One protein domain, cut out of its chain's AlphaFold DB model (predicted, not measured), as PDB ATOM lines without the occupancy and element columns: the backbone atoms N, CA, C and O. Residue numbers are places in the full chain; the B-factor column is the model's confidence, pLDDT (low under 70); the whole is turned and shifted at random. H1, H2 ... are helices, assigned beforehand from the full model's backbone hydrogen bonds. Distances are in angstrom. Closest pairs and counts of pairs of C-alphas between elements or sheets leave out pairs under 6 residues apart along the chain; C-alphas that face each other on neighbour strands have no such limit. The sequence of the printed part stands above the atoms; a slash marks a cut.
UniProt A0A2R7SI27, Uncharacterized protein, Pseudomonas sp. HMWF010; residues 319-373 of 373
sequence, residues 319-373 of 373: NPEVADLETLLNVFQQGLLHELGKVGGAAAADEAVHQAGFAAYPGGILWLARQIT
ATOM      1  N   ASN A 319       8.657   7.874   9.464       95.12
ATOM      2  CA  ASN A 319       8.285   6.472   9.684       95.12
ATOM      3  C   ASN A 319       8.420   5.676   8.365       95.12
ATOM      4  O   ASN A 319       7.421   5.179   7.833       95.12
ATOM      5  N   PRO A 320       9.633   5.590   7.778       94.12
ATOM      6  CA  PRO A 320       9.851   4.984   6.459       94.12
ATOM      7  C   PRO A 320       9.535   3.480   6.405       94.12
ATOM      8  O   PRO A 320       9.397   2.913   5.325       94.12
ATOM      9  N   GLU A 321       9.440   2.815   7.555       96.56
ATOM     10  CA  GLU A 321       9.085   1.403   7.684       96.56
ATOM     11  C   GLU A 321       7.594   1.115   7.465       96.56
ATOM     12  O   GLU A 321       7.225  -0.032   7.195       96.56
ATOM     13  N   VAL A 322       6.735   2.132   7.579       94.94
ATOM     14  CA  VAL A 322       5.298   1.995   7.346       94.94
ATOM     15  C   VAL A 322       5.012   2.339   5.889       94.94
ATOM     16  O   VAL A 322       5.026   3.506   5.499       94.94
ATOM     17  N   ALA A 323       4.770   1.311   5.077       92.69
ATOM     18  CA  ALA A 323       4.412   1.482   3.674       92.69
ATOM     19  C   ALA A 323       3.077   2.235   3.525       92.69
ATOM     20  O   ALA A 323       2.133   1.980   4.275       92.69
ATOM     21  N   ASP A 324       3.015   3.131   2.538       89.88
ATOM     22  CA  ASP A 324       1.820   3.883   2.130       89.88
ATOM     23  C   ASP A 324       1.151   4.711   3.252       89.88
ATOM     24  O   ASP A 324      -0.034   5.051   3.170       89.88
ATOM     25  N   LEU A 325       1.893   5.061   4.311       93.75
ATOM     26  CA  LEU A 325       1.386   5.853   5.433       93.75
ATOM     27  C   LEU A 325       0.937   7.244   4.984       93.75
ATOM     28  O   LEU A 325      -0.110   7.711   5.428       93.75
ATOM     29  N   GLU A 326       1.681   7.885   4.081       93.06
ATOM     30  CA  GLU A 326       1.295   9.178   3.504       93.06
ATOM     31  C   GLU A 326      -0.083   9.103   2.836       93.06
ATOM     32  O   GLU A 326      -0.987   9.869   3.171       93.06
ATOM     33  N   THR A 327      -0.284   8.121   1.953       89.88
ATOM     34  CA  THR A 327      -1.557   7.903   1.257       89.88
ATOM     35  C   THR A 327      -2.693   7.651   2.245       89.88
ATOM     36  O   THR A 327      -3.756   8.264   2.135       89.88
ATOM     37  N   LEU A 328      -2.481   6.794   3.248       91.38
ATOM     38  CA  LEU A 328      -3.491   6.509   4.270       91.38
ATOM     39  C   LEU A 328      -3.862   7.752   5.087       91.38
ATOM     40  O   LEU A 328      -5.041   7.963   5.375       91.38
ATOM     41  N   LEU A 329      -2.881   8.586   5.439       94.06
ATOM     42  CA  LEU A 329      -3.107   9.836   6.161       94.06
ATOM     43  C   LEU A 329      -3.836  10.867   5.298       94.06
ATOM     44  O   LEU A 329      -4.739  11.529   5.807       94.06
ATOM     45  N   ASN A 330      -3.509  10.988   4.011       92.81
ATOM     46  CA  ASN A 330      -4.225  11.869   3.083       92.81
ATOM     47  C   ASN A 330      -5.699  11.467   2.975       92.81
ATOM     48  O   ASN A 330      -6.598  12.285   3.175       92.81
ATOM     49  N   VAL A 331      -5.955  10.175   2.773       91.56
ATOM     50  CA  VAL A 331      -7.310   9.617   2.693       91.56
ATOM     51  C   VAL A 331      -8.070   9.771   4.019       91.56
ATOM     52  O   VAL A 331      -9.253  10.119   4.009       91.56
ATOM     53  N   PHE A 332      -7.420   9.561   5.170       92.00
ATOM     54  CA  PHE A 332      -8.027   9.784   6.490       92.00
ATOM     55  C   PHE A 332      -8.408  11.253   6.697       92.00
ATOM     56  O   PHE A 332      -9.557  11.537   7.037       92.00
ATOM     57  N   GLN A 333      -7.478  12.182   6.459       89.62
ATOM     58  CA  GLN A 333      -7.685  13.616   6.684       89.62
ATOM     59  C   GLN A 333      -8.791  14.200   5.797       89.62
ATOM     60  O   GLN A 333      -9.479  15.131   6.208       89.62
ATOM     61  N   GLN A 334      -9.010  13.620   4.616       87.81
ATOM     62  CA  GLN A 334     -10.081  14.013   3.699       87.81
ATOM     63  C   GLN A 334     -11.405  13.257   3.931       87.81
ATOM     64  O   GLN A 334     -12.378  13.467   3.210       87.81
ATOM     65  N   GLY A 335     -11.480  12.373   4.934       89.44
ATOM     66  CA  GLY A 335     -12.687  11.591   5.237       89.44
ATOM     67  C   GLY A 335     -12.992  10.478   4.222       89.44
ATOM     68  O   GLY A 335     -14.095   9.927   4.207       89.44
ATOM     69  N   LEU A 336     -12.017  10.108   3.393       90.62
ATOM     70  CA  LEU A 336     -12.150   9.167   2.278       90.62
ATOM     71  C   LEU A 336     -11.837   7.713   2.664       90.62
ATOM     72  O   LEU A 336     -11.859   6.827   1.818       90.62
ATOM     73  N   LEU A 337     -11.595   7.415   3.944       90.75
ATOM     74  CA  LEU A 337     -11.294   6.051   4.418       90.75
ATOM     75  C   LEU A 337     -12.334   5.009   4.008       90.75
ATOM     76  O   LEU A 337     -12.006   3.864   3.709       90.75
ATOM     77  N   HIS A 338     -13.597   5.422   3.988       89.31
ATOM     78  CA  HIS A 338     -14.709   4.574   3.591       89.31
ATOM     79  C   HIS A 338     -14.694   4.225   2.087       89.31
ATOM     80  O   HIS A 338     -15.324   3.244   1.692       89.31
ATOM     81  N   GLU A 339     -13.978   4.988   1.251       88.56
ATOM     82  CA  GLU A 339     -13.801   4.694  -0.176       88.56
ATOM     83  C   GLU A 339     -12.888   3.486  -0.394       88.56
ATOM     84  O   GLU A 339     -13.178   2.671  -1.263       88.56
ATOM     85  N   LEU A 340     -11.855   3.287   0.436       87.38
ATOM     86  CA  LEU A 340     -10.878   2.195   0.268       87.38
ATOM     87  C   LEU A 340     -11.505   0.790   0.288       87.38
ATOM     88  O   LEU A 340     -10.942  -0.147  -0.272       87.38
ATOM     89  N   GLY A 341     -12.680   0.633   0.908       87.88
ATOM     90  CA  GLY A 341     -13.425  -0.629   0.941       87.88
ATOM     91  C   GLY A 341     -14.251  -0.930  -0.318       87.88
ATOM     92  O   GLY A 341     -14.843  -2.006  -0.410       87.88
ATOM     93  N   LYS A 342     -14.340   0.001  -1.277       92.62
ATOM     94  CA  LYS A 342     -15.147  -0.136  -2.499       92.62
ATOM     95  C   LYS A 342     -14.314  -0.658  -3.673       92.62
ATOM     96  O   LYS A 342     -13.099  -0.483  -3.739       92.62
ATOM     97  N   VAL A 343     -14.979  -1.263  -4.659       90.12
ATOM     98  CA  VAL A 343     -14.337  -1.660  -5.925       90.12
ATOM     99  C   VAL A 343     -13.855  -0.404  -6.659       90.12
ATOM    100  O   VAL A 343     -14.658   0.479  -6.943       90.12
ATOM    101  N   GLY A 344     -12.553  -0.320  -6.950       87.38
ATOM    102  CA  GLY A 344     -11.931   0.875  -7.543       87.38
ATOM    103  C   GLY A 344     -11.718   2.037  -6.565       87.38
ATOM    104  O   GLY A 344     -11.261   3.099  -6.975       87.38
ATOM    105  N   GLY A 345     -12.006   1.838  -5.276       87.12
ATOM    106  CA  GLY A 345     -11.986   2.885  -4.256       87.12
ATOM    107  C   GLY A 345     -10.627   3.545  -4.034       87.12
ATOM    108  O   GLY A 345     -10.573   4.744  -3.795       87.12
ATOM    109  N   ALA A 346      -9.528   2.799  -4.179       87.00
ATOM    110  CA  ALA A 346      -8.178   3.359  -4.081       87.00
ATOM    111  C   ALA A 346      -7.904   4.413  -5.169       87.00
ATOM    112  O   ALA A 346      -7.393   5.481  -4.862       87.00
ATOM    113  N   ALA A 347      -8.306   4.148  -6.417       90.00
ATOM    114  CA  ALA A 347      -8.152   5.105  -7.513       90.00
ATOM    115  C   ALA A 347      -9.066   6.327  -7.338       90.00
ATOM    116  O   ALA A 347      -8.652   7.446  -7.614       90.00
ATOM    117  N   ALA A 348     -10.289   6.125  -6.838       88.31
ATOM    118  CA  ALA A 348     -11.207   7.225  -6.539       88.31
ATOM    119  C   ALA A 348     -10.698   8.116  -5.393       88.31
ATOM    120  O   ALA A 348     -10.841   9.334  -5.445       88.31
ATOM    121  N   ALA A 349     -10.097   7.514  -4.361       89.25
ATOM    122  CA  ALA A 349      -9.490   8.248  -3.258       89.25
ATOM    123  C   ALA A 349      -8.254   9.036  -3.721       89.25
ATOM    124  O   ALA A 349      -8.119  10.197  -3.356       89.25
ATOM    125  N   ASP A 350      -7.406   8.439  -4.562       88.62
ATOM    126  CA  ASP A 350      -6.245   9.103  -5.170       88.62
ATOM    127  C   ASP A 350      -6.660  10.296  -6.049       88.62
ATOM    128  O   ASP A 350      -6.139  11.400  -5.903       88.62
ATOM    129  N   GLU A 351      -7.687  10.124  -6.889       90.25
ATOM    130  CA  GLU A 351      -8.251  11.213  -7.693       90.25
ATOM    131  C   GLU A 351      -8.812  12.344  -6.818       90.25
ATOM    132  O   GLU A 351      -8.589  13.519  -7.111       90.25
ATOM    133  N   ALA A 352      -9.512  12.017  -5.730       88.62
ATOM    134  CA  ALA A 352     -10.055  13.013  -4.813       88.62
ATOM    135  C   ALA A 352      -8.957  13.780  -4.057       88.62
ATOM    136  O   ALA A 352      -9.055  15.003  -3.938       88.62
ATOM    137  N   VAL A 353      -7.895  13.090  -3.620       88.12
ATOM    138  CA  VAL A 353      -6.711  13.727  -3.023       88.12
ATOM    139  C   VAL A 353      -6.063  14.672  -4.029       88.12
ATOM    140  O   VAL A 353      -5.867  15.841  -3.718       88.12
ATOM    141  N   HIS A 354      -5.845  14.217  -5.265       89.38
ATOM    142  CA  HIS A 354      -5.286  15.054  -6.323       89.38
ATOM    143  C   HIS A 354      -6.143  16.299  -6.605       89.38
ATOM    144  O   HIS A 354      -5.614  17.401  -6.733       89.38
ATOM    145  N   GLN A 355      -7.471  16.160  -6.662       88.31
ATOM    146  CA  GLN A 355      -8.383  17.295  -6.848       88.31
ATOM    147  C   GLN A 355      -8.310  18.309  -5.696       88.31
ATOM    148  O   GLN A 355      -8.458  19.507  -5.939       88.31
ATOM    149  N   ALA A 356      -8.052  17.862  -4.464       85.75
ATOM    150  CA  ALA A 356      -7.923  18.739  -3.300       85.75
ATOM    151  C   ALA A 356      -6.695  19.671  -3.369       85.75
ATOM    152  O   ALA A 356      -6.682  20.707  -2.700       85.75
ATOM    153  N   GLY A 357      -5.701  19.352  -4.204       83.56
ATOM    154  CA  GLY A 357      -4.563  20.225  -4.502       83.56
ATOM    155  C   GLY A 357      -4.906  21.444  -5.371       83.56
ATOM    156  O   GLY A 357      -4.105  22.372  -5.481       83.56
ATOM    157  N   PHE A 358      -6.100  21.498  -5.972       84.50
ATOM    158  CA  PHE A 358      -6.502  22.587  -6.865       84.50
ATOM    159  C   PHE A 358      -7.599  23.467  -6.259       84.50
ATOM    160  O   PHE A 358      -8.560  22.998  -5.653       84.50
ATOM    161  N   ALA A 359      -7.509  24.775  -6.509       78.06
ATOM    162  CA  ALA A 359      -8.575  25.729  -6.220       78.06
ATOM    163  C   ALA A 359      -9.083  26.368  -7.518       78.06
ATOM    164  O   ALA A 359      -8.304  26.844  -8.346       78.06
ATOM    165  N   ALA A 360     -10.405  26.420  -7.694       78.12
ATOM    166  CA  ALA A 360     -11.013  27.114  -8.822       78.12
ATOM    167  C   ALA A 360     -11.005  28.633  -8.586       78.12
ATOM    168  O   ALA A 360     -11.535  29.117  -7.587       78.12
ATOM    169  N   TYR A 361     -10.454  29.393  -9.534       73.81
ATOM    170  CA  TYR A 361     -10.540  30.854  -9.538       73.81
ATOM    171  C   TYR A 361     -11.635  31.317 -10.512       73.81
ATOM    172  O   TYR A 361     -11.604  30.922 -11.682       73.81
ATOM    173  N   PRO A 362     -12.601  32.159 -10.094       69.94
ATOM    174  CA  PRO A 362     -13.594  32.704 -11.011       69.94
ATOM    175  C   PRO A 362     -12.904  33.573 -12.070       69.94
ATOM    176  O   PRO A 362     -12.338  34.615 -11.748       69.94
ATOM    177  N   GLY A 363     -12.987  33.184 -13.344       73.06
ATOM    178  CA  GLY A 363     -12.382  33.911 -14.474       73.06
ATOM    179  C   GLY A 363     -13.050  35.250 -14.830       73.06
ATOM    180  O   GLY A 363     -12.807  35.788 -15.908       73.06
ATOM    181  N   GLY A 364     -13.906  35.780 -13.951       75.69
ATOM    182  CA  GLY A 364     -14.749  36.947 -14.203       75.69
ATOM    183  C   GLY A 364     -15.962  36.652 -15.093       75.69
ATOM    184  O   GLY A 364     -16.115  35.574 -15.662       75.69
ATOM    185  N   ILE A 365     -16.857  37.636 -15.202       71.88
ATOM    186  CA  ILE A 365     -17.994  37.613 -16.131       71.88
ATOM    187  C   ILE A 365     -17.612  38.489 -17.325       71.88
ATOM    188  O   ILE A 365     -17.522  39.706 -17.184       71.88
ATOM    189  N   LEU A 366     -17.378  37.887 -18.496       69.44
ATOM    190  CA  LEU A 366     -17.035  38.634 -19.715       69.44
ATOM    191  C   LEU A 366     -18.245  39.362 -20.322       69.44
ATOM    192  O   LEU A 366     -18.084  40.450 -20.865       69.44
ATOM    193  N   TRP A 367     -19.451  38.794 -20.213       69.56
ATOM    194  CA  TRP A 367     -20.680  39.397 -20.735       69.56
ATOM    195  C   TRP A 367     -21.893  39.041 -19.875       69.56
ATOM    196  O   TRP A 367     -22.017  37.916 -19.395       69.56
ATOM    197  N   LEU A 368     -22.811  39.998 -19.730       70.38
ATOM    198  CA  LEU A 368     -24.115  39.818 -19.094       70.38
ATOM    199  C   LEU A 368     -25.210  40.122 -20.125       70.38
ATOM    200  O   LEU A 368     -25.339  41.260 -20.575       70.38
ATOM    201  N   ALA A 369     -26.007  39.122 -20.499       65.12
ATOM    202  CA  ALA A 369     -27.198  39.336 -21.316       65.12
ATOM    203  C   ALA A 369     -28.372  39.709 -20.404       65.12
ATOM    204  O   ALA A 369     -28.786  38.917 -19.559       65.12
ATOM    205  N   ARG A 370     -28.910  40.922 -20.563       65.31
ATOM    206  CA  ARG A 370     -30.096  41.386 -19.837       65.31
ATOM    207  C   ARG A 370     -31.262  41.529 -20.804       65.31
ATOM    208  O   ARG A 370     -31.145  42.226 -21.808       65.31
ATOM    209  N   GLN A 371     -32.387  40.900 -20.482       62.50
ATOM    210  CA  GLN A 371     -33.639  41.131 -21.191       62.50
ATOM    211  C   GLN A 371     -34.122  42.552 -20.882       62.50
ATOM    212  O   GLN A 371     -34.287  42.915 -19.717       62.50
ATOM    213  N   ILE A 372     -34.291  43.368 -21.922       62.56
ATOM    214  CA  ILE A 372     -34.865  44.707 -21.797       62.56
ATOM    215  C   ILE A 372     -36.386  44.526 -21.732       62.56
ATOM    216  O   ILE A 372     -36.980  44.039 -22.693       62.56
ATOM    217  N   THR A 373     -36.979  44.845 -20.580       65.69
ATOM    218  CA  THR A 373     -38.432  45.009 -20.396       65.69
ATOM    219  C   THR A 373     -38.863  46.420 -20.719       65.69
ATOM    220  O   THR A 373     -38.154  47.341 -20.245       65.69
TER     221      THR A 373
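What this domain is: This is residues 319 to 373 of the 373 residues of an uncharacterized protein of Pseudomonas sp. HMWF010 (UniProt A0A2R7SI27). With little regular structure, this is a small compact head of two short helices, H1 and H2, set nearly square to each other, from which residues 357 to 373 stick out as a long tail. The printed part has 55 residues, 21 of them in H1 and then H2, with no named strand; the class is all helix. The whole is extended, with a radius of gyration of the C-alphas of 19.5 A, and spans 68 by 25 by 15 A, the tail making the length.

Where its parts are: H1 is residues 325 to 333, beginning at C-alpha 325 (1.386, 5.853, 5.433). H2, residues 345 to 356, is 16.4 A long and ends at C-alpha 356 (-7.923, 18.739, -3.300).

How they stand to each other: H1 touches H2 at residues 349 to 353 of H2 alone; the closest C-alphas, of Val 331 and Ala 349, are 6.5 A apart. Their lines are only just about perpendicular, at 72 degrees. In H1 and H2 every O i to N i+4 pair is within hydrogen-bond range.

The domain as a whole: The two farthest C-alphas, of Glu 321 and Thr 373, are 70.3 A apart. The printed part has no cut, and the link from H1 to H2 is long, 11 residues. Residues 319 to 326, of which 325 to 326 belong to H1, stand free too. The model's pLDDT is under 70 at residues 362, 366 to 367 and 369 to 373.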